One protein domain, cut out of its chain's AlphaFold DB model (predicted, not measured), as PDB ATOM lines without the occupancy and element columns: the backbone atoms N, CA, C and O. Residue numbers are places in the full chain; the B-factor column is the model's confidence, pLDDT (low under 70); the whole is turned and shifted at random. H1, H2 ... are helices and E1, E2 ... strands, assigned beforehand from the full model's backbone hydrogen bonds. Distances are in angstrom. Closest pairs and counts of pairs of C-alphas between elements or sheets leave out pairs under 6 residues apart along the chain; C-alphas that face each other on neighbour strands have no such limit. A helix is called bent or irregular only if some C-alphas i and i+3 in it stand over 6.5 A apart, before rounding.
ATOM      1  N   ILE A  42      92.943 170.572 142.580       96.56
ATOM      2  CA  ILE A  42      92.910 171.311 143.847       96.56
ATOM      3  C   ILE A  42      94.253 171.200 144.581       96.56
ATOM      4  O   ILE A  42      94.805 172.221 144.977       96.56
ATOM      5  N   GLN A  43      94.797 169.989 144.736       96.69
ATOM      6  CA  GLN A  43      96.081 169.765 145.415       96.69
ATOM      7  C   GLN A  43      97.236 170.498 144.727       96.69
ATOM      8  O   GLN A  43      98.043 171.144 145.400       96.69
ATOM      9  N   ASN A  44      97.277 170.453 143.393       95.62
ATOM     10  CA  ASN A  44      98.279 171.168 142.607       95.62
ATOM     11  C   ASN A  44      98.160 172.679 142.811       95.62
ATOM     12  O   ASN A  44      99.152 173.321 143.135       95.62
ATOM     13  N   MET A  45      96.946 173.229 142.720       96.38
ATOM     14  CA  MET A  45      96.707 174.657 142.941       96.38
ATOM     15  C   MET A  45      97.135 175.106 144.345       96.38
ATOM     16  O   MET A  45      97.807 176.126 144.472       96.38
ATOM     17  N   ILE A  46      96.804 174.335 145.388       96.75
ATOM     18  CA  ILE A  46      97.209 174.630 146.773       96.75
ATOM     19  C   ILE A  46      98.737 174.640 146.901       96.75
ATOM     20  O   ILE A  46      99.303 175.553 147.497       96.75
ATOM     21  N   THR A  47      99.404 173.644 146.319       96.56
ATOM     22  CA  THR A  47     100.867 173.510 146.377       96.56
ATOM     23  C   THR A  47     101.569 174.627 145.609       96.56
ATOM     24  O   THR A  47     102.549 175.188 146.089       96.56
ATOM     25  N   GLU A  48     101.070 174.973 144.422       96.81
ATOM     26  CA  GLU A  48     101.569 176.099 143.632       96.81
ATOM     27  C   GLU A  48     101.388 177.423 144.369       96.81
ATOM     28  O   GLU A  48     102.314 178.233 144.404       96.81
ATOM     29  N   TYR A  49     100.224 177.629 144.992       96.81
ATOM     30  CA  TYR A  49      99.967 178.845 145.746       96.81
ATOM     31  C   TYR A  49     100.893 178.969 146.956       96.81
ATOM     32  O   TYR A  49     101.475 180.029 147.155       96.81
ATOM     33  N   ALA A  50     101.091 177.889 147.717       96.00
ATOM     34  CA  ALA A  50     102.001 177.889 148.859       96.00
ATOM     35  C   ALA A  50     103.433 178.266 148.461       96.00
ATOM     36  O   ALA A  50     104.042 179.122 149.099       96.00
ATOM     37  N   LYS A  51     103.934 177.714 147.350       94.81
ATOM     38  CA  LYS A  51     105.249 178.085 146.809       94.81
ATOM     39  C   LYS A  51     105.317 179.568 146.446       94.81
ATOM     40  O   LYS A  51     106.247 180.249 146.856       94.81
ATOM     41  N   ALA A  52     104.321 180.072 145.718       95.50
ATOM     42  CA  ALA A  52     104.267 181.481 145.331       95.50
ATOM     43  C   ALA A  52     104.100 182.428 146.533       95.50
ATOM     44  O   ALA A  52     104.491 183.590 146.462       95.50
ATOM     45  N   ALA A  53     103.503 181.949 147.625       94.88
ATOM     46  CA  ALA A  53     103.215 182.764 148.790       94.88
ATOM     47  C   ALA A  53     104.448 183.109 149.630       94.88
ATOM     48  O   ALA A  53     104.421 184.122 150.326       94.88
ATOM     49  N   GLY A  54     105.520 182.310 149.554       93.50
ATOM     50  CA  GLY A  54     106.772 182.588 150.266       93.50
ATOM     51  C   GLY A  54     107.318 183.971 149.917       93.50
ATOM     52  O   GLY A  54     107.554 184.805 150.791       93.50
ATOM     53  N   ASP A  55     107.364 184.266 148.619       96.19
ATOM     54  CA  ASP A  55     107.861 185.538 148.100       96.19
ATOM     55  C   ASP A  55     106.979 186.732 148.473       96.19
ATOM     56  O   ASP A  55     107.456 187.865 148.444       96.19
ATOM     57  N   LEU A  56     105.706 186.531 148.835       97.38
ATOM     58  CA  LEU A  56     104.799 187.640 149.154       97.38
ATOM     59  C   LEU A  56     105.267 188.431 150.378       97.38
ATOM     60  O   LEU A  56     104.990 189.623 150.463       97.38
ATOM     61  N   ASN A  57     105.996 187.787 151.287       96.56
ATOM     62  CA  ASN A  57     106.481 188.388 152.529       96.56
ATOM     63  C   ASN A  57     107.793 189.169 152.375       96.56
ATOM     64  O   ASN A  57     108.180 189.903 153.279       96.56
ATOM     65  N   ILE A  58     108.490 189.001 151.249       96.88
ATOM     66  CA  ILE A  58     109.899 189.378 151.122       96.88
ATOM     67  C   ILE A  58     110.026 190.647 150.273       96.88
ATOM     68  O   ILE A  58     109.709 190.652 149.078       96.88
ATOM     69  N   LEU A  59     110.500 191.736 150.881       95.94
ATOM     70  CA  LEU A  59     110.887 192.955 150.157       95.94
ATOM     71  C   LEU A  59     112.169 192.730 149.339       95.94
ATOM     72  O   LEU A  59     112.892 191.770 149.582       95.94
ATOM     73  N   PRO A  60     112.509 193.595 148.374       94.25
ATOM     74  CA  PRO A  60     113.816 193.536 147.720       94.25
ATOM     75  C   PRO A  60     114.974 193.594 148.732       94.25
ATOM     76  O   PRO A  60     114.901 194.337 149.706       94.25
ATOM     77  N   ALA A  61     116.053 192.841 148.502       93.62
ATOM     78  CA  ALA A  61     117.148 192.682 149.469       93.62
ATOM     79  C   ALA A  61     117.773 194.014 149.932       93.62
ATOM     80  O   ALA A  61     118.159 194.143 151.088       93.62
ATOM     81  N   GLN A  62     117.827 195.026 149.059       94.12
ATOM     82  CA  GLN A  62     118.352 196.355 149.392       94.12
ATOM     83  C   GLN A  62     117.504 197.136 150.413       94.12
ATOM     84  O   GLN A  62     118.009 198.082 151.014       94.12
ATOM     85  N   GLU A  63     116.241 196.749 150.598       94.62
ATOM     86  CA  GLU A  63     115.294 197.350 151.548       94.62
ATOM     87  C   GLU A  63     115.280 196.609 152.898       94.62
ATOM     88  O   GLU A  63     114.710 197.101 153.864       94.62
ATOM     89  N   GLN A  64     115.903 195.428 152.987       92.19
ATOM     90  CA  GLN A  64     115.914 194.583 154.188       92.19
ATOM     91  C   GLN A  64     117.109 194.912 155.096       92.19
ATOM     92  O   GLN A  64     117.959 194.064 155.383       92.19
ATOM     93  N   LYS A  65     117.222 196.173 155.511       91.19
ATOM     94  CA  LYS A  65     118.340 196.636 156.338       91.19
ATOM     95  C   LYS A  65     117.946 196.688 157.804       91.19
ATOM     96  O   LYS A  65     116.940 197.287 158.164       91.19
ATOM     97  N   ALA A  66     118.775 196.098 158.659       89.25
ATOM     98  CA  ALA A  66     118.524 196.070 160.090       89.25
ATOM     99  C   ALA A  66     118.387 197.493 160.660       89.25
ATOM    100  O   ALA A  66     119.324 198.284 160.603       89.25
ATOM    101  N   GLY A  67     117.210 197.791 161.208       86.38
ATOM    102  CA  GLY A  67     116.913 199.048 161.887       86.38
ATOM    103  C   GLY A  67     116.688 200.284 161.018       86.38
ATOM    104  O   GLY A  67     116.477 201.363 161.566       86.38
ATOM    105  N   GLU A  68     116.673 200.147 159.695       90.19
ATOM    106  CA  GLU A  68     116.232 201.203 158.773       90.19
ATOM    107  C   GLU A  68     114.871 200.818 158.218       90.19
ATOM    108  O   GLU A  68     114.719 199.658 157.871       90.19
ATOM    109  N   SER A  69     113.921 201.747 158.082       91.00
ATOM    110  CA  SER A  69     112.636 201.486 157.415       91.00
ATOM    111  C   SER A  69     112.810 201.355 155.893       91.00
ATOM    112  O   SER A  69     113.630 202.079 155.316       91.00
ATOM    113  N   PRO A  70     112.021 200.507 155.207       93.31
ATOM    114  CA  PRO A  70     112.076 200.413 153.756       93.31
ATOM    115  C   PRO A  70     111.436 201.649 153.110       93.31
ATOM    116  O   PRO A  70     110.642 202.373 153.718       93.31
ATOM    117  N   SER A  71     111.733 201.880 151.836       95.25
ATOM    118  CA  SER A  71     111.115 202.961 151.078       95.25
ATOM    119  C   SER A  71     109.632 202.687 150.788       95.25
ATOM    120  O   SER A  71     109.230 201.589 150.391       95.25
ATOM    121  N   ASN A  72     108.801 203.730 150.899       94.44
ATOM    122  CA  ASN A  72     107.374 203.655 150.561       94.44
ATOM    123  C   ASN A  72     107.136 203.206 149.108       94.44
ATOM    124  O   ASN A  72     106.163 202.509 148.818       94.44
ATOM    125  N   ASP A  73     108.032 203.581 148.191       96.44
ATOM    126  CA  ASP A  73     107.955 203.158 146.794       96.44
ATOM    127  C   ASP A  73     108.213 201.660 146.622       96.44
ATOM    128  O   ASP A  73     107.487 201.008 145.863       96.44
ATOM    129  N   ALA A  74     109.183 201.091 147.347       95.75
ATOM    130  CA  ALA A  74     109.428 199.654 147.324       95.75
ATOM    131  C   ALA A  74     108.244 198.867 147.896       95.75
ATOM    132  O   ALA A  74     107.817 197.893 147.273       95.75
ATOM    133  N   ILE A  75     107.661 199.320 149.013       96.19
ATOM    134  CA  ILE A  75     106.452 198.708 149.590       96.19
ATOM    135  C   ILE A  75     105.303 198.747 148.580       96.19
ATOM    136  O   ILE A  75     104.714 197.714 148.262       96.19
ATOM    137  N   ARG A  76     105.006 199.923 148.016       96.50
ATOM    138  CA  ARG A  76     103.916 200.094 147.046       96.50
ATOM    139  C   ARG A  76     104.093 199.192 145.827       96.50
ATOM    140  O   ARG A  76     103.129 198.567 145.384       96.50
ATOM    141  N   LYS A  77     105.312 199.106 145.290       97.44
ATOM    142  CA  LYS A  77     105.627 198.217 144.168       97.44
ATOM    143  C   LYS A  77     105.423 196.752 144.555       97.44
ATOM    144  O   LYS A  77     104.758 196.021 143.823       97.44
ATOM    145  N   LYS A  78     105.921 196.346 145.725       97.12
ATOM    146  CA  LYS A  78     105.777 194.976 146.223       97.12
ATOM    147  C   LYS A  78     104.312 194.584 146.404       97.12
ATOM    148  O   LYS A  78     103.917 193.500 145.992       97.12
ATOM    149  N   LEU A  79     103.488 195.469 146.955       96.69
ATOM    150  CA  LEU A  79     102.052 195.240 147.120       96.69
ATOM    151  C   LEU A  79     101.333 195.041 145.780       96.69
ATOM    152  O   LEU A  79     100.492 194.150 145.655       96.69
ATOM    153  N   GLN A  80     101.698 195.810 144.749       96.62
ATOM    154  CA  GLN A  80     101.155 195.628 143.397       96.62
ATOM    155  C   GLN A  80     101.559 194.279 142.787       96.62
ATOM    156  O   GLN A  80     100.706 193.568 142.245       96.62
ATOM    157  N   GLU A  81     102.837 193.906 142.900       97.19
ATOM    158  CA  GLU A  81     103.349 192.603 142.453       97.19
ATOM    159  C   GLU A  81     102.637 191.455 143.179       97.19
ATOM    160  O   GLU A  81     102.127 190.527 142.544       97.19
ATOM    161  N   ASN A  82     102.514 191.563 144.501       97.38
ATOM    162  CA  ASN A  82     101.818 190.593 145.330       97.38
ATOM    163  C   ASN A  82     100.360 190.442 144.908       97.38
ATOM    164  O   ASN A  82      99.918 189.312 144.699       97.38
ATOM    165  N   ARG A  83      99.628 191.549 144.701       95.44
ATOM    166  CA  ARG A  83      98.231 191.522 144.234       95.44
ATOM    167  C   ARG A  83      98.099 190.749 142.919       95.44
ATOM    168  O   ARG A  83      97.181 189.939 142.765       95.44
ATOM    169  N   ALA A  84      99.027 190.953 141.983       95.94
ATOM    170  CA  ALA A  84      99.044 190.225 140.717       95.94
ATOM    171  C   ALA A  84      99.253 188.713 140.917       95.94
ATOM    172  O   ALA A  84      98.611 187.914 140.229       95.94
ATOM    173  N   VAL A  85     100.089 188.302 141.876       96.44
ATOM    174  CA  VAL A  85     100.277 186.888 142.238       96.44
ATOM    175  C   VAL A  85      99.012 186.311 142.874       96.44
ATOM    176  O   VAL A  85      98.465 185.335 142.354       96.44
ATOM    177  N   ILE A  86      98.497 186.922 143.945       95.19
ATOM    178  CA  ILE A  86      97.367 186.366 144.705       95.19
ATOM    179  C   ILE A  86      96.060 186.354 143.898       95.19
ATOM    180  O   ILE A  86      95.257 185.439 144.065       95.19
ATOM    181  N   SER A  87      95.866 187.263 142.933       94.44
ATOM    182  CA  SER A  87      94.684 187.261 142.044       94.44
ATOM    183  C   SER A  87      94.530 185.974 141.211       94.44
ATOM    184  O   SER A  87      93.421 185.601 140.802       94.44
ATOM    185  N   LYS A  88      95.632 185.248 140.977       95.44
ATOM    186  CA  LYS A  88      95.625 183.960 140.265       95.44
ATOM    187  C   LYS A  88      94.989 182.852 141.103       95.44
ATOM    188  O   LYS A  88      94.335 181.978 140.532       95.44
ATOM    189  N   TYR A  89      95.141 182.923 142.424       95.56
ATOM    190  CA  TYR A  89      94.813 181.846 143.363       95.56
ATOM    191  C   TYR A  89      93.630 182.163 144.272       95.56
ATOM    192  O   TYR A  89      92.987 181.240 144.764       95.56
ATOM    193  N   LEU A  90      93.305 183.439 144.475       94.38
ATOM    194  CA  LEU A  90      92.209 183.884 145.329       94.38
ATOM    195  C   LEU A  90      91.021 184.348 144.485       94.38
ATOM    196  O   LEU A  90      91.182 184.934 143.409       94.38
ATOM    197  N   THR A  91      89.809 184.057 144.948       92.62
ATOM    198  CA  THR A  91      88.594 184.505 144.270       92.62
ATOM    199  C   THR A  91      88.426 186.007 144.418       92.62
ATOM    200  O   THR A  91      88.466 186.535 145.530       92.62
ATOM    201  N   GLU A  92      88.124 186.649 143.299       87.88
ATOM    202  CA  GLU A  92      87.584 188.000 143.256       87.88
ATOM    203  C   GLU A  92      86.052 187.892 143.234       87.88
ATOM    204  O   GLU A  92      85.477 187.038 142.544       87.88
ATOM    205  N   GLN A  93      85.391 188.711 144.045       76.00
ATOM    206  CA  GLN A  93      83.942 188.892 144.052       76.00
ATOM    207  C   GLN A  93      83.670 190.393 144.120       76.00
ATOM    208  O   GLN A  93      84.479 191.127 144.675       76.00
ATOM    209  N   ASN A  94      82.522 190.852 143.615       58.12
ATOM    210  CA  ASN A  94      82.106 192.261 143.693       58.12
ATOM    211  C   ASN A  94      81.670 192.667 145.120       58.12
ATOM    212  O   ASN A  94      80.660 193.343 145.302       58.12
ATOM    213  N   SER A  95      82.382 192.204 146.148       58.53
ATOM    214  CA  SER A  95      82.137 192.520 147.550       58.53
ATOM    215  C   SER A  95      83.461 192.831 148.240       58.53
ATOM    216  O   SER A  95      84.475 192.194 147.974       58.53
ATOM    217  N   TYR A  96      83.428 193.764 149.191       55.66
ATOM    218  CA  TYR A  96      84.582 194.179 150.004       55.66
ATOM    219  C   TYR A  96      85.190 193.046 150.868       55.66
ATOM    220  O   TYR A  96      86.193 193.229 151.557       55.66
ATOM    221  N   ASN A  97      84.584 191.858 150.839       68.62
ATOM    222  CA  ASN A  97      84.960 190.689 151.627       68.62
ATOM    223  C   ASN A  97      85.386 189.507 150.744       68.62
ATOM    224  O   ASN A  97      85.288 188.355 151.167       68.62
ATOM    225  N   SER A  98      85.843 189.768 149.514       86.81
ATOM    226  CA  SER A  98      86.453 188.723 148.694       86.81
ATOM    227  C   SER A  98      87.764 188.226 149.321       86.81
ATOM    228  O   SER A  98      88.448 188.956 150.044       86.81
ATOM    229  N   ALA A  99      88.145 186.976 149.031       90.81
ATOM    230  CA  ALA A  99      89.419 186.420 149.493       90.81
ATOM    231  C   ALA A  99      90.618 187.252 149.011       90.81
ATOM    232  O   ALA A  99      91.584 187.428 149.751       90.81
ATOM    233  N   LEU A 100      90.534 187.784 147.787       92.19
ATOM    234  CA  LEU A 100      91.555 188.653 147.210       92.19
ATOM    235  C   LEU A 100      91.708 189.962 147.998       92.19
ATOM    236  O   LEU A 100      92.828 190.342 148.341       92.19
ATOM    237  N   ASP A 101      90.602 190.636 148.313       90.38
ATOM    238  CA  ASP A 101      90.639 191.916 149.032       90.38
ATOM    239  C   ASP A 101      91.044 191.737 150.495       90.38
ATOM    240  O   ASP A 101      91.742 192.580 151.056       90.38
ATOM    241  N   HIS A 102      90.631 190.632 151.126       90.00
ATOM    242  CA  HIS A 102      91.104 190.272 152.460       90.00
ATOM    243  C   HIS A 102      92.624 190.083 152.469       90.00
ATOM    244  O   HIS A 102      93.317 190.739 153.240       90.00
ATOM    245  N   ALA A 103      93.155 189.250 151.570       92.81
ATOM    246  CA  ALA A 103      94.589 188.988 151.495       92.81
ATOM    247  C   ALA A 103      95.410 190.236 151.139       92.81
ATOM    248  O   ALA A 103      96.489 190.427 151.695       92.81
ATOM    249  N   THR A 104      94.893 191.102 150.260       92.56
ATOM    250  CA  THR A 104      95.542 192.382 149.927       92.56
ATOM    251  C   THR A 104      95.690 193.248 151.180       92.56
ATOM    252  O   THR A 104      96.799 193.659 151.503       92.56
ATOM    253  N   ARG A 105      94.610 193.422 151.954       91.69
ATOM    254  CA  ARG A 105      94.649 194.175 153.220       91.69
ATOM    255  C   ARG A 105      95.558 193.532 154.265       91.69
ATOM    256  O   ARG A 105      96.250 194.237 154.988       91.69
ATOM    257  N   SER A 106      95.571 192.202 154.361       92.62
ATOM    258  CA  SER A 106      96.485 191.505 155.271       92.62
ATOM    259  C   SER A 106      97.948 191.761 154.913       92.62
ATOM    260  O   SER A 106      98.753 191.956 155.816       92.62
ATOM    261  N   LEU A 107      98.295 191.788 153.623       94.94
ATOM    262  CA  LEU A 107      99.645 192.132 153.175       94.94
ATOM    263  C   LEU A 107      99.984 193.598 153.462       94.94
ATOM    264  O   LEU A 107     101.079 193.863 153.952       94.94
ATOM    265  N   ASP A 108      99.052 194.527 153.227       94.31
ATOM    266  CA  ASP A 108      99.227 195.940 153.593       94.31
ATOM    267  C   ASP A 108      99.536 196.083 155.092       94.31
ATOM    268  O   ASP A 108     100.507 196.739 155.470       94.31
ATOM    269  N   ASN A 109      98.762 195.403 155.944       92.25
ATOM    270  CA  ASN A 109      98.966 195.402 157.392       92.25
ATOM    271  C   ASN A 109     100.322 194.805 157.782       92.25
ATOM    272  O   ASN A 109     101.006 195.377 158.624       92.25
ATOM    273  N   VAL A 110     100.726 193.693 157.155       93.56
ATOM    274  CA  VAL A 110     102.032 193.063 157.399       93.56
ATOM    275  C   VAL A 110     103.166 194.035 157.093       93.56
ATOM    276  O   VAL A 110     104.028 194.260 157.938       93.56
ATOM    277  N   PHE A 111     103.167 194.663 155.913       94.38
ATOM    278  CA  PHE A 111     104.230 195.607 155.563       94.38
ATOM    279  C   PHE A 111     104.199 196.869 156.425       94.38
ATOM    280  O   PHE A 111     105.264 197.374 156.778       94.38
ATOM    281  N   SER A 112     103.015 197.359 156.801       91.31
ATOM    282  CA  SER A 112     102.878 198.510 157.697       91.31
ATOM    283  C   SER A 112     103.438 198.218 159.092       91.31
ATOM    284  O   SER A 112     104.215 199.013 159.614       91.31
ATOM    285  N   ASP A 113     103.069 197.081 159.686       89.75
ATOM    286  CA  ASP A 113     103.543 196.650 161.008       89.75
ATOM    287  C   ASP A 113     105.063 196.428 161.010       89.75
ATOM    288  O   ASP A 113     105.784 196.934 161.869       89.75
ATOM    289  N   ASN A 114     105.567 195.748 159.982       91.81
ATOM    290  CA  ASN A 114     106.992 195.483 159.814       91.81
ATOM    291  C   ASN A 114     107.814 196.762 159.639       91.81
ATOM    292  O   ASN A 114     108.899 196.878 160.203       91.81
ATOM    293  N   THR A 115     107.275 197.739 158.906       90.44
ATOM    294  CA  THR A 115     107.901 199.056 158.727       90.44
ATOM    295  C   THR A 115     107.978 199.820 160.042       90.44
ATOM    296  O   THR A 115     109.021 200.392 160.340       90.44
ATOM    297  N   ALA A 116     106.918 199.795 160.858       87.88
ATOM    298  CA  ALA A 116     106.924 200.439 162.172       87.88
ATOM    299  C   ALA A 116     107.982 199.833 163.114       87.88
ATOM    300  O   ALA A 116     108.602 200.554 163.891       87.88
ATOM    301  N   LYS A 117     108.226 198.523 162.994       87.44
ATOM    302  CA  LYS A 117     109.187 197.766 163.812       87.44
ATOM    303  C   LYS A 117     110.605 197.706 163.232       87.44
ATOM    304  O   LYS A 117     111.499 197.186 163.895       87.44
ATOM    305  N   ASN A 118     110.820 198.186 162.003       91.12
ATOM    306  CA  ASN A 118     112.038 197.948 161.211       91.12
ATOM    307  C   ASN A 118     112.450 196.462 161.170       91.12
ATOM    308  O   ASN A 118     113.633 196.127 161.287       91.12
ATOM    309  N   ALA A 119     111.459 195.578 161.029       92.12
ATOM    310  CA  ALA A 119     111.627 194.129 161.021       92.12
ATOM    311  C   ALA A 119     111.305 193.546 159.638       92.12
ATOM    312  O   ALA A 119     110.417 194.029 158.937       92.12
ATOM    313  N   TYR A 120     112.005 192.482 159.240       94.81
ATOM    314  CA  TYR A 120     111.959 191.952 157.874       94.81
ATOM    315  C   TYR A 120     111.890 190.439 157.841       94.81
ATOM    316  O   TYR A 120     112.637 189.760 158.544       94.81
ATOM    317  N   VAL A 121     111.062 189.908 156.942       96.38
ATOM    318  CA  VAL A 121     111.174 188.519 156.491       96.38
ATOM    319  C   VAL A 121     112.194 188.475 155.358       96.38
ATOM    320  O   VAL A 121     112.007 189.122 154.327       96.38
ATOM    321  N   THR A 122     113.278 187.726 155.558       96.56
ATOM    322  CA  THR A 122     114.384 187.618 154.597       96.56
ATOM    323  C   THR A 122     114.304 186.344 153.765       96.56
ATOM    324  O   THR A 122     114.680 186.341 152.598       96.56
ATOM    325  N   GLU A 123     113.782 185.266 154.353       97.44
ATOM    326  CA  GLU A 123     113.463 184.008 153.673       97.44
ATOM    327  C   GLU A 123     112.125 183.490 154.207       97.44
ATOM    328  O   GLU A 123     111.837 183.632 155.397       97.44
ATOM    329  N   CYS A 124     111.307 182.895 153.341       97.31
ATOM    330  CA  CYS A 124     110.005 182.353 153.708       97.31
ATOM    331  C   CYS A 124     109.654 181.161 152.823       97.31
ATOM    332  O   CYS A 124     109.462 181.310 151.617       97.31
ATOM    333  N   GLU A 125     109.498 179.992 153.432       97.38
ATOM    334  CA  GLU A 125     109.076 178.774 152.754       97.38
ATOM    335  C   GLU A 125     107.779 178.240 153.364       97.38
ATOM    336  O   GLU A 125     107.664 178.073 154.582       97.38
ATOM    337  N   TYR A 126     106.813 177.940 152.493       96.56
ATOM    338  CA  TYR A 126     105.609 177.192 152.838       96.56
ATOM    339  C   TYR A 126     105.672 175.798 152.225       96.56
ATOM    340  O   TYR A 126     105.642 175.635 151.002       96.56
ATOM    341  N   THR A 127     105.673 174.780 153.076       96.38
ATOM    342  CA  THR A 127     105.622 173.379 152.664       96.38
ATOM    343  C   THR A 127     104.246 172.809 152.986       96.38
ATOM    344  O   THR A 127     103.842 172.736 154.146       96.38
ATOM    345  N   ILE A 128     103.509 172.373 151.961       96.44
ATOM    346  CA  ILE A 128     102.257 171.636 152.162       96.44
ATOM    347  C   ILE A 128     102.598 170.233 152.660       96.44
ATOM    348  O   ILE A 128     103.070 169.396 151.891       96.44
ATOM    349  N   THR A 129     102.345 169.964 153.939       95.31
ATOM    350  CA  THR A 129     102.596 168.645 154.538       95.31
ATOM    351  C   THR A 129     101.426 167.694 154.302       95.31
ATOM    352  O   THR A 129     101.607 166.478 154.230       95.31
ATOM    353  N   SER A 130     100.210 168.229 154.146       95.38
ATOM    354  CA  SER A 130      99.008 167.423 153.940       95.38
ATOM    355  C   SER A 130      97.885 168.216 153.269       95.38
ATOM    356  O   SER A 130      97.569 169.329 153.680       95.38
ATOM    357  N   VAL A 131      97.210 167.596 152.292       95.94
ATOM    358  CA  VAL A 131      95.900 168.036 151.783       95.94
ATOM    359  C   VAL A 131      94.920 166.874 151.899       95.94
ATOM    360  O   VAL A 131      94.999 165.897 151.147       95.94
ATOM    361  N   LYS A 132      93.992 166.972 152.847       94.50
ATOM    362  CA  LYS A 132      93.036 165.916 153.199       94.50
ATOM    363  C   LYS A 132      91.606 166.429 153.126       94.50
ATOM    364  O   LYS A 132      91.348 167.601 152.869       94.50
ATOM    365  N   ASN A 133      90.662 165.506 153.311       93.50
ATOM    366  CA  ASN A 133      89.241 165.821 153.446       93.50
ATOM    367  C   ASN A 133      88.678 166.681 152.299       93.50
ATOM    368  O   ASN A 133      87.760 167.466 152.519       93.50
ATOM    369  N   ILE A 134      89.190 166.499 151.069       95.44
ATOM    370  CA  ILE A 134      88.690 167.226 149.897       95.44
ATOM    371  C   ILE A 134      87.273 166.742 149.579       95.44
ATOM    372  O   ILE A 134      87.077 165.637 149.051       95.44
ATOM    373  N   LYS A 135      86.288 167.574 149.915       93.50
ATOM    374  CA  LYS A 135      84.858 167.282 149.804       93.50
ATOM    375  C   LYS A 135      84.208 168.252 148.838       93.50
ATOM    376  O   LYS A 135      84.522 169.438 148.813       93.50
ATOM    377  N   LYS A 136      83.267 167.742 148.052       92.38
ATOM    378  CA  LYS A 136      82.414 168.581 147.221       92.38
ATOM    379  C   LYS A 136      81.305 169.163 148.086       92.38
ATOM    380  O   LYS A 136      80.603 168.410 148.752       92.38
ATOM    381  N   THR A 137      81.143 170.479 148.053       89.69
ATOM    382  CA  THR A 137      80.105 171.193 148.819       89.69
ATOM    383  C   THR A 137      79.037 171.820 147.926       89.69
ATOM    384  O   THR A 137      78.019 172.292 148.416       89.69
ATOM    385  N   GLY A 138      79.228 171.779 146.607       86.00
ATOM    386  CA  GLY A 138      78.243 172.217 145.628       86.00
ATOM    387  C   GLY A 138      78.799 172.203 144.205       86.00
ATOM    388  O   GLY A 138      79.957 171.823 143.978       86.00
ATOM    389  N   PRO A 139      78.007 172.629 143.208       84.88
ATOM    390  CA  PRO A 139      78.501 172.809 141.849       84.88
ATOM    391  C   PRO A 139      79.663 173.803 141.852       84.88
ATOM    392  O   PRO A 139      79.482 174.938 142.274       84.88
ATOM    393  N   LYS A 140      80.849 173.396 141.379       89.94
ATOM    394  CA  LYS A 140      82.069 174.233 141.365       89.94
ATOM    395  C   LYS A 140      82.570 174.675 142.752       89.94
ATOM    396  O   LYS A 140      83.380 175.591 142.813       89.94
ATOM    397  N   HIS A 141      82.125 174.031 143.831       92.81
ATOM    398  CA  HIS A 141      82.536 174.347 145.199       92.81
ATOM    399  C   HIS A 141      83.097 173.106 145.891       92.81
ATOM    400  O   HIS A 141      82.567 171.998 145.750       92.81
ATOM    401  N   ALA A 142      84.176 173.304 146.636       94.94
ATOM    402  CA  ALA A 142      84.804 172.271 147.435       94.94
ATOM    403  C   ALA A 142      85.330 172.849 148.748       94.94
ATOM    404  O   ALA A 142      85.531 174.057 148.879       94.94
ATOM    405  N   THR A 143      85.582 171.969 149.705       95.12
ATOM    406  CA  THR A 143      86.377 172.274 150.890       95.12
ATOM    407  C   THR A 143      87.540 171.306 150.996       95.12
ATOM    408  O   THR A 143      87.473 170.195 150.464       95.12
ATOM    409  N   ALA A 144      88.610 171.732 151.657       96.00
ATOM    410  CA  ALA A 144      89.762 170.899 151.966       96.00
ATOM    411  C   ALA A 144      90.318 171.240 153.351       96.00
ATOM    412  O   ALA A 144      90.162 172.360 153.841       96.00
ATOM    413  N   GLU A 145      90.999 170.266 153.940       95.19
ATOM    414  CA  GLU A 145      91.850 170.448 155.108       95.19
ATOM    415  C   GLU A 145      93.302 170.500 154.639       95.19
ATOM    416  O   GLU A 145      93.756 169.592 153.935       95.19
ATOM    417  N   ILE A 146      94.013 171.572 154.982       95.62
ATOM    418  CA  ILE A 146      95.362 171.839 154.471       95.62
ATOM    419  C   ILE A 146      96.289 172.085 155.651       95.62
ATOM    420  O   ILE A 146      96.083 173.048 156.381       95.62
ATOM    421  N   THR A 147      97.310 171.252 155.817       95.19
ATOM    422  CA  THR A 147      98.366 171.469 156.811       95.19
ATOM    423  C   THR A 147      99.597 172.027 156.116       95.19
ATOM    424  O   THR A 147     100.022 171.522 155.070       95.19
ATOM    425  N   VAL A 148     100.135 173.096 156.694       94.94
ATOM    426  CA  VAL A 148     101.237 173.874 156.139       94.94
ATOM    427  C   VAL A 148     102.306 174.026 157.205       94.94
ATOM    428  O   VAL A 148     102.028 174.498 158.308       94.94
ATOM    429  N   GLN A 149     103.528 173.654 156.850       95.12
ATOM    430  CA  GLN A 149     104.717 174.008 157.604       95.12
ATOM    431  C   GLN A 149     105.293 175.307 157.039       95.12
ATOM    432  O   GLN A 149     105.382 175.483 155.824       95.12
ATOM    433  N   VAL A 150     105.679 176.206 157.933       95.12
ATOM    434  CA  VAL A 150     106.291 177.500 157.646       95.12
ATOM    435  C   VAL A 150     107.709 177.491 158.191       95.12
ATOM    436  O   VAL A 150     107.925 177.106 159.345       95.12
ATOM    437  N   GLN A 151     108.656 177.946 157.382       96.00
ATOM    438  CA  GLN A 151     110.023 178.225 157.810       96.00
ATOM    439  C   GLN A 151     110.396 179.630 157.355       96.00
ATOM    440  O   GLN A 151     110.290 179.944 156.170       96.00
ATOM    441  N   LEU A 152     110.800 180.476 158.297       96.06
ATOM    442  CA  LEU A 152     111.198 181.854 158.041       96.06
ATOM    443  C   LEU A 152     112.615 182.091 158.547       96.06
ATOM    444  O   LEU A 152     112.973 181.606 159.622       96.06
ATOM    445  N   LYS A 153     113.353 182.936 157.830       97.19
ATOM    446  CA  LYS A 153     114.454 183.707 158.409       97.19
ATOM    447  C   LYS A 153     114.079 185.174 158.423       97.19
ATOM    448  O   LYS A 153     113.425 185.662 157.496       97.19
ATOM    449  N   THR A 154     114.461 185.859 159.488       95.88
ATOM    450  CA  THR A 154     114.005 187.222 159.758       95.88
ATOM    451  C   THR A 154     115.102 188.079 160.374       95.88
ATOM    452  O   THR A 154     116.048 187.558 160.968       95.88
ATOM    453  N   ILE A 155     114.960 189.393 160.224       94.62
ATOM    454  CA  ILE A 155     115.650 190.412 161.019       94.62
ATOM    455  C   ILE A 155     114.588 191.059 161.909       94.62
ATOM    456  O   ILE A 155     113.557 191.502 161.400       94.62
ATOM    457  N   GLY A 156     114.824 191.092 163.217       91.62
ATOM    458  CA  GLY A 156     113.803 191.411 164.207       91.62
ATOM    459  C   GLY A 156     112.673 190.381 164.208       91.62
ATOM    460  O   GLY A 156     112.819 189.265 163.710       91.62
ATOM    461  N   LYS A 157     111.512 190.762 164.744       91.12
ATOM    462  CA  LYS A 157     110.337 189.883 164.842       91.12
ATOM    463  C   LYS A 157     109.159 190.423 164.021       91.12
ATOM    464  O   LYS A 157     108.242 191.027 164.584       91.12
ATOM    465  N   PRO A 158     109.179 190.248 162.690       92.00
ATOM    466  CA  PRO A 158     108.126 190.752 161.820       92.00
ATOM    467  C   PRO A 158     106.807 189.977 161.985       92.00
ATOM    468  O   PRO A 158     106.764 188.840 162.462       92.00
ATOM    469  N   SER A 159     105.720 190.577 161.516       92.56
ATOM    470  CA  SER A 159     104.536 189.851 161.066       92.56
ATOM    471  C   SER A 159     104.743 189.290 159.655       92.56
ATOM    472  O   SER A 159     105.601 189.740 158.890       92.56
ATOM    473  N   PHE A 160     103.966 188.273 159.293       93.75
ATOM    474  CA  PHE A 160     104.014 187.658 157.968       93.75
ATOM    475  C   PHE A 160     102.643 187.133 157.532       93.75
ATOM    476  O   PHE A 160     101.741 186.918 158.335       93.75
ATOM    477  N   PHE A 161     102.480 186.915 156.237       93.81
ATOM    478  CA  PHE A 161     101.255 186.483 155.583       93.81
ATOM    479  C   PHE A 161     101.227 184.967 155.350       93.81
ATOM    480  O   PHE A 161     102.037 184.442 154.600       93.81
ATOM    481  N   THR A 162     100.250 184.262 155.921       86.25
ATOM    482  CA  THR A 162     100.158 182.792 156.036       86.25
ATOM    483  C   THR A 162      99.376 182.092 154.920       86.25
ATOM    484  O   THR A 162      98.787 181.046 155.169       86.25
ATOM    485  N   LEU A 163      99.319 182.644 153.705       88.12
ATOM    486  CA  LEU A 163      98.445 182.251 152.569       88.12
ATOM    487  C   LEU A 163      97.079 182.948 152.522       88.12
ATOM    488  O   LEU A 163      96.509 183.077 151.440       88.12
ATOM    489  N   ILE A 164      96.527 183.394 153.647       78.94
ATOM    490  CA  ILE A 164      95.177 183.995 153.666       78.94
ATOM    491  C   ILE A 164      95.012 185.158 154.649       78.94
ATOM    492  O   ILE A 164      94.068 185.933 154.498       78.94
ATOM    493  N   SER A 165      95.900 185.284 155.637       84.62
ATOM    494  CA  SER A 165      95.843 186.303 156.685       84.62
ATOM    495  C   SER A 165      97.246 186.639 157.185       84.62
ATOM    496  O   SER A 165      98.204 185.938 156.870       84.62
ATOM    497  N   ASN A 166      97.368 187.697 157.977       87.00
ATOM    498  CA  ASN A 166      98.572 188.006 158.738       87.00
ATOM    499  C   ASN A 166      98.702 187.106 159.981       87.00
ATOM    500  O   ASN A 166      97.706 186.643 160.539       87.00
ATOM    501  N   HIS A 167      99.940 186.887 160.406       87.88
ATOM    502  CA  HIS A 167     100.345 186.215 161.636       87.88
ATOM    503  C   HIS A 167     101.518 186.974 162.244       87.88
ATOM    504  O   HIS A 167     102.384 187.467 161.522       87.88
ATOM    505  N   TYR A 168     101.555 187.045 163.569       85.88
ATOM    506  CA  TYR A 168     102.595 187.744 164.314       85.88
ATOM    507  C   TYR A 168     103.514 186.731 164.994       85.88
ATOM    508  O   TYR A 168     103.044 185.791 165.633       85.88
ATOM    509  N   ILE A 169     104.829 186.910 164.856       81.69
ATOM    510  CA  ILE A 169     105.820 186.028 165.491       81.69
ATOM    511  C   ILE A 169     105.854 186.219 167.018       81.69
ATOM    512  O   ILE A 169     106.110 185.259 167.739       81.69
ATOM    513  N   ASP A 170     105.581 187.436 167.506       69.75
ATOM    514  CA  ASP A 170     105.816 187.835 168.906       69.75
ATOM    515  C   ASP A 170     104.551 188.198 169.698       69.75
ATOM    516  O   ASP A 170     104.648 188.681 170.824       69.75
ATOM    517  N   GLU A 171     103.350 187.999 169.152       57.84
ATOM    518  CA  GLU A 171     102.151 188.295 169.937       57.84
ATOM    519  C   GLU A 171     101.905 187.185 170.964       57.84
ATOM    520  O   GLU A 171     101.261 186.167 170.703       57.84
ATOM    521  N   VAL A 189     114.411 198.887 168.540       81.94
ATOM    522  CA  VAL A 189     114.589 198.310 167.212       81.94
ATOM    523  C   VAL A 189     115.382 197.013 167.348       81.94
ATOM    524  O   VAL A 189     116.561 197.025 167.706       81.94
ATOM    525  N   ASP A 190     114.717 195.893 167.083       87.31
ATOM    526  CA  ASP A 190     115.324 194.572 167.144       87.31
ATOM    527  C   ASP A 190     116.049 194.268 165.831       87.31
ATOM    528  O   ASP A 190     115.438 194.017 164.793       87.31
ATOM    529  N   THR A 191     117.376 194.310 165.875       91.50
ATOM    530  CA  THR A 191     118.241 194.045 164.718       91.50
ATOM    531  C   THR A 191     118.761 192.610 164.673       91.50
ATOM    532  O   THR A 191     119.591 192.294 163.815       91.50
ATOM    533  N   LYS A 192     118.359 191.754 165.616       93.62
ATOM    534  CA  LYS A 192     118.831 190.369 165.694       93.62
ATOM    535  C   LYS A 192     118.239 189.533 164.568       93.62
ATOM    536  O   LYS A 192     117.252 189.915 163.943       93.62
ATOM    537  N   ARG A 193     118.864 188.393 164.290       95.19
ATOM    538  CA  ARG A 193     118.381 187.447 163.286       95.19
ATOM    539  C   ARG A 193     117.711 186.275 163.968       95.19
ATOM    540  O   ARG A 193     118.183 185.800 164.997       95.19
ATOM    541  N   TYR A 194     116.620 185.820 163.371       94.81
ATOM    542  CA  TYR A 194     115.872 184.692 163.891       94.81
ATOM    543  C   TYR A 194     115.483 183.725 162.789       94.81
ATOM    544  O   TYR A 194     115.041 184.132 161.712       94.81
ATOM    545  N   THR A 195     115.530 182.444 163.136       96.25
ATOM    546  CA  THR A 195     114.796 181.397 162.433       96.25
ATOM    547  C   THR A 195     113.478 181.140 163.163       96.25
ATOM    548  O   THR A 195     113.457 180.894 164.372       96.25
ATOM    549  N   TYR A 196     112.368 181.164 162.427       93.88
ATOM    550  CA  TYR A 196     111.041 180.831 162.940       93.88
ATOM    551  C   TYR A 196     110.470 179.636 162.186       93.88
ATOM    552  O   TYR A 196     110.404 179.632 160.958       93.88
ATOM    553  N   THR A 197     110.031 178.620 162.925       93.44
ATOM    554  CA  THR A 197     109.354 177.449 162.357       93.44
ATOM    555  C   THR A 197     107.985 177.280 162.987       93.44
ATOM    556  O   THR A 197     107.830 177.396 164.201       93.44
ATOM    557  N   TRP A 198     106.973 177.013 162.172       91.69
ATOM    558  CA  TRP A 198     105.601 176.900 162.650       91.69
ATOM    559  C   TRP A 198     104.794 175.963 161.762       91.69
ATOM    560  O   TRP A 198     105.078 175.822 160.578       91.69
ATOM    561  N   GLU A 199     103.785 175.316 162.328       91.94
ATOM    562  CA  GLU A 199     102.847 174.486 161.580       91.94
ATOM    563  C   GLU A 199     101.412 174.856 161.950       91.94
ATOM    564  O   GLU A 199     101.060 174.939 163.134       91.94
ATOM    565  N   PHE A 200     100.579 175.033 160.927       90.50
ATOM    566  CA  PHE A 200      99.156 175.299 161.080       90.50
ATOM    567  C   PHE A 200      98.315 174.469 160.117       90.50
ATOM    568  O   PHE A 200      98.779 174.022 159.066       90.50
ATOM    569  N   THR A 201      97.043 174.287 160.472       91.94
ATOM    570  CA  THR A 201      96.054 173.609 159.632       91.94
ATOM    571  C   THR A 201      94.880 174.529 159.312       91.94
ATOM    572  O   THR A 201      94.263 175.121 160.190       91.94
ATOM    573  N   MET A 202      94.518 174.618 158.037       91.94
ATOM    574  CA  MET A 202      93.283 175.237 157.564       91.94
ATOM    575  C   MET A 202      92.188 174.165 157.532       91.94
ATOM    576  O   MET A 202      92.111 173.404 156.569       91.94
ATOM    577  N   TYR A 203      91.344 174.074 158.566       86.44
ATOM    578  CA  TYR A 203      90.374 172.970 158.701       86.44
ATOM    579  C   TYR A 203      89.204 173.010 157.709       86.44
ATOM    580  O   TYR A 203      88.574 171.987 157.460       86.44
ATOM    581  N   ASN A 204      88.908 174.175 157.128       87.62
ATOM    582  CA  ASN A 204      87.816 174.353 156.169       87.62
ATOM    583  C   ASN A 204      88.205 175.374 155.094       87.62
ATOM    584  O   ASN A 204      87.534 176.396 154.916       87.62
ATOM    585  N   ALA A 205      89.308 175.123 154.388       92.75
ATOM    586  CA  ALA A 205      89.673 175.927 153.229       92.75
ATOM    587  C   ALA A 205      88.570 175.806 152.173       92.75
ATOM    588  O   ALA A 205      88.312 174.718 151.656       92.75
ATOM    589  N   THR A 206      87.896 176.912 151.872       93.62
ATOM    590  CA  THR A 206      86.804 176.961 150.897       93.62
ATOM    591  C   THR A 206      87.377 177.261 149.522       93.62
ATOM    592  O   THR A 206      88.146 178.207 149.349       93.62
ATOM    593  N   LEU A 207      86.988 176.455 148.538       94.81
ATOM    594  CA  LEU A 207      87.530 176.465 147.188       94.81
ATOM    595  C   LEU A 207      86.402 176.618 146.172       94.81
ATOM    596  O   LEU A 207      85.381 175.930 146.248       94.81
ATOM    597  N   VAL A 208      86.607 177.482 145.182       94.38
ATOM    598  CA  VAL A 208      85.633 177.749 144.118       94.38
ATOM    599  C   VAL A 208      86.303 177.634 142.761       94.38
ATOM    600  O   VAL A 208      87.412 178.128 142.552       94.38
ATOM    601  N   LYS A 209      85.622 176.993 141.812       93.12
ATOM    602  CA  LYS A 209      86.081 176.882 140.429       93.12
ATOM    603  C   LYS A 209      85.548 178.048 139.593       93.12
ATOM    604  O   LYS A 209      84.387 178.043 139.177       93.12
ATOM    605  N   GLN A 210      86.405 179.023 139.303       91.12
ATOM    606  CA  GLN A 210      86.115 180.187 138.457       91.12
ATOM    607  C   GLN A 210      86.854 180.054 137.121       91.12
ATOM    608  O   GLN A 210      88.044 179.750 137.094       91.12
ATOM    609  N   ALA A 211      86.147 180.237 135.998       89.00
ATOM    610  CA  ALA A 211      86.719 180.125 134.647       89.00
ATOM    611  C   ALA A 211      87.573 178.851 134.422       89.00
ATOM    612  O   ALA A 211      88.620 178.879 133.783       89.00
ATOM    613  N   GLY A 212      87.140 177.716 134.986       89.50
ATOM    614  CA  GLY A 212      87.828 176.430 134.833       89.50
ATOM    615  C   GLY A 212      89.012 176.194 135.779       89.50
ATOM    616  O   GLY A 212      89.552 175.090 135.765       89.50
ATOM    617  N   LYS A 213      89.370 177.155 136.639       93.69
ATOM    618  CA  LYS A 213      90.471 177.043 137.608       93.69
ATOM    619  C   LYS A 213      89.949 177.087 139.039       93.69
ATOM    620  O   LYS A 213      89.032 177.849 139.338       93.69
ATOM    621  N   TRP A 214      90.516 176.258 139.911       95.62
ATOM    622  CA  TRP A 214      90.228 176.310 141.343       95.62
ATOM    623  C   TRP A 214      90.934 177.499 141.982       95.62
ATOM    624  O   TRP A 214      92.044 177.841 141.586       95.62
ATOM    625  N   LYS A 215      90.271 178.122 142.952       95.62
ATOM    626  CA  LYS A 215      90.774 179.259 143.718       95.62
ATOM    627  C   LYS A 215      90.295 179.174 145.163       95.62
ATOM    628  O   LYS A 215      89.220 178.628 145.413       95.62
ATOM    629  N   PHE A 216      91.049 179.744 146.092       94.00
ATOM    630  CA  PHE A 216      90.618 179.947 147.472       94.00
ATOM    631  C   PHE A 216      89.576 181.059 147.558       94.00
ATOM    632  O   PHE A 216      89.779 182.153 147.037       94.00
ATOM    633  N   ALA A 217      88.484 180.775 148.258       91.75
ATOM    634  CA  ALA A 217      87.442 181.741 148.587       91.75
ATOM    635  C   ALA A 217      87.427 182.133 150.070       91.75
ATOM    636  O   ALA A 217      86.797 183.119 150.432       91.75
ATOM    637  N   GLY A 218      88.123 181.382 150.922       86.44
ATOM    638  CA  GLY A 218      88.259 181.693 152.342       86.44
ATOM    639  C   GLY A 218      88.708 180.483 153.152       86.44
ATOM    640  O   GLY A 218      88.968 179.411 152.602       86.44
ATOM    641  N   THR A 219      88.758 180.646 154.469       77.62
ATOM    642  CA  THR A 219      88.918 179.547 155.427       77.62
ATOM    643  C   THR A 219      87.881 179.674 156.537       77.62
ATOM    644  O   THR A 219      87.513 180.784 156.910       77.62
ATOM    645  N   GLY A 220      87.449 178.547 157.104       64.19
ATOM    646  CA  GLY A 220      86.657 178.522 158.341       64.19
ATOM    647  C   GLY A 220      87.475 178.730 159.626       64.19
ATOM    648  O   GLY A 220      86.930 178.572 160.710       64.19
ATOM    649  N   GLY A 221      88.772 179.025 159.512       67.88
ATOM    650  CA  GLY A 221      89.680 179.292 160.629       67.88
ATOM    651  C   GLY A 221      91.071 178.696 160.412       67.88
ATOM    652  O   GLY A 221      91.285 177.899 159.491       67.88
ATOM    653  N   LEU A 222      92.012 179.101 161.263       68.75
ATOM    654  CA  LEU A 222      93.343 178.506 161.374       68.75
ATOM    655  C   LEU A 222      93.420 177.724 162.685       68.75
ATOM    656  O   LEU A 222      93.128 178.251 163.754       68.75
ATOM    657  N   GLY A 223      93.788 176.453 162.581       69.06
ATOM    658  CA  GLY A 223      94.167 175.612 163.702       69.06
ATOM    659  C   GLY A 223      95.662 175.700 163.947       69.06
ATOM    660  O   GLY A 223      96.449 175.394 163.050       69.06
ATOM    661  N   TYR A 224      96.047 176.094 165.156       68.50
ATOM    662  CA  TYR A 224      97.440 176.126 165.584       68.50
ATOM    663  C   TYR A 224      97.836 174.728 166.067       68.50
ATOM    664  O   TYR A 224      97.400 174.296 167.132       68.50
ATOM    665  N   ASN A 225      98.640 174.007 165.279       61.09
ATOM    666  CA  ASN A 225      99.141 172.689 165.683       61.09
ATOM    667  C   ASN A 225     100.340 172.816 166.632       61.09
ATOM    668  O   ASN A 225     100.591 171.935 167.451       61.09
ATOM    669  N   THR A 226     101.088 173.916 166.511       66.06
ATOM    670  CA  THR A 226     102.255 174.225 167.338       66.06
ATOM    671  C   THR A 226     102.252 175.698 167.741       66.06
ATOM    672  O   THR A 226     101.819 176.562 166.975       66.06
ATOM    673  N   ASN A 227     102.774 175.985 168.934       69.62
ATOM    674  CA  ASN A 227     103.218 177.327 169.296       69.62
ATOM    675  C   ASN A 227     104.559 177.504 168.577       69.62
ATOM    676  O   ASN A 227     105.512 176.811 168.935       69.62
ATOM    677  N   GLY A 228     104.602 178.288 167.497       81.62
ATOM    678  CA  GLY A 228     105.776 178.373 166.624       81.62
ATOM    679  C   GLY A 228     107.086 178.566 167.392       81.62
ATOM    680  O   GLY A 228     107.134 179.205 168.442       81.62
ATOM    681  N   LYS A 229     108.160 177.971 166.884       88.31
ATOM    682  CA  LYS A 229     109.473 177.973 167.519       88.31
ATOM    683  C   LYS A 229     110.330 179.073 166.910       88.31
ATOM    684  O   LYS A 229     110.739 178.957 165.756       88.31
ATOM    685  N   LEU A 230     110.621 180.091 167.714       90.44
ATOM    686  CA  LEU A 230     111.566 181.160 167.401       90.44
ATOM    687  C   LEU A 230     112.939 180.840 168.003       90.44
ATOM    688  O   LEU A 230     113.034 180.494 169.181       90.44
ATOM    689  N   VAL A 231     113.994 180.950 167.201       91.62
ATOM    690  CA  VAL A 231     115.385 180.737 167.619       91.62
ATOM    691  C   VAL A 231     116.211 181.924 167.144       91.62
ATOM    692  O   VAL A 231     116.193 182.231 165.956       91.62
ATOM    693  N   GLU A 232     116.891 182.594 168.073       92.31
ATOM    694  CA  GLU A 232     117.892 183.624 167.765       92.31
ATOM    695  C   GLU A 232     119.140 182.955 167.180       92.31
ATOM    696  O   GLU A 232     119.577 181.929 167.710       92.31
ATOM    697  N   GLU A 233     119.660 183.500 166.079       87.81
ATOM    698  CA  GLU A 233     120.878 183.019 165.404       87.81
ATOM    699  C   GLU A 233     122.167 183.508 166.077       87.81
ATOM    700  O   GLU A 233     122.224 184.692 166.482       87.81
TER     701      GLU A 233
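What this domain is: This is residues 42 to 171 and 189 to 233 of the 233 residues of an uncharacterized protein of Oscillospiraceae bacterium (UniProt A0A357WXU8). Picture one long, twisted sheet whose strands E1, E2 and E5 bend along their course, so that the sheet curls round the helix H1; two further helices, H2 and H3, fold back one after the other beyond H1, and their nearer ends graze the short strand E6. The small hairpin of E3 and E4 packs on H3, and E7 is a short strip on one edge of the sheet, beside the first part of E5. The 175 printed residues hold three named helices and then seven named strands along the chain, H1 H2 H3 E1 E2 E3 E4 E5 E6 E7, in a mixed class of helices and strands. The large sheet is branched, with antiparallel pairs E1 and E2, E2 and E5, E5 and E6, E5 and E7. The whole is compact, with a radius of gyration of the C-alphas of 16.1 A, and only just elongated, spanning 51 by 33 by 23 A.

Where its parts are: Find C-alpha 42 at (92.910, 171.311, 143.847); from there H1, residues 42 to 57, runs 23.5 A with a kink of 26 degrees near residue 51. H1 is neither bent nor irregular, but only just: C-alphas 54 and 57 are 6.2 A apart. Next come H2, residues 72 to 89, 26.2 A long, and H3, residues 99 to 117, 26.9 A long. At C-alpha 120, (111.959, 191.952, 157.874), E1 begins; it covers residues 120 to 138, measures 40.9 A and bends by 81 degrees at residue 123. E2, residues 141 to 155, measures 40.1 A and bends by 62 degrees at residue 145. E3, residues 159 to 161, and E4, residues 166 to 168, are short. After the cut, E5, residues 193 to 210, measures 41.4 A and bends by 77 degrees at residue 203. E6 follows, residues 213 to 219, 18.1 A long, and then E7, residues 229 to 232, which ends at C-alpha 232, (117.892, 183.624, 167.765).

How they stand to each other: Start at the large sheet. E1 and E2 form a hairpin, with N 127 and O 149 at 2.9 A. On the other side of E2 lies E5, where N 150 and O 198 are 2.7 A apart. E5 pairs in a staggered way: E6 and E7 both lie on its other side from E2, E6 beside residues 204 to 210 and E7 beside residues 193 to 197. Look at N 208 and O 215, 2.9 A, for the hairpin E5 and E6, and at N 229 and O 197, 2.8 A, for E5 and E7. H1 is on this sheet, and its closest C-alphas to E1 are those of Gly 54 and Cys 124, 4.7 A. H1 and H2, a helical hairpin, touch at Leu 56 and Asn 82, closest C-alphas 5.7 A, with a shallow tilt of 2 degrees, opposite ways. H2 and H3, another, touch at Ser 87 and Leu 100, closest C-alphas 6.2 A, with a shallow tilt of 28 degrees, opposite ways. H2 only grazes the sheet with residues 86 to 89, and H3 with residues 99 to 114. E3 and E4 form a hairpin, with N 167 and O 160 at 2.7 A; the closest C-alphas of H3 and E3 are those of Val 110 and Ser 159, 5.5 A. E4 is apart from H1. In H3 each O i to N i+4 pair is within hydrogen-bond range, against 8 of 12 in H1 and 12 of 14 in H2.

The domain as a whole: The two C-alphas farthest apart are those of Pro 139 and Val 189, 51.0 A. Residues 172 to 188 are not printed, and C-alphas 171 and 189 stand 16.2 A apart across this cut, which falls in the link from E4 to E5. Of the links printed whole, H1 to H2 is long, with 14 residues. Outside the named strands, residues 223 to 224 pair antiparallel with residues 200 to 201 of E5. The mean pLDDT of the printed part is 90.5; look for values under 70 at residues 94 to 97, 170 to 171 and 220 to 227.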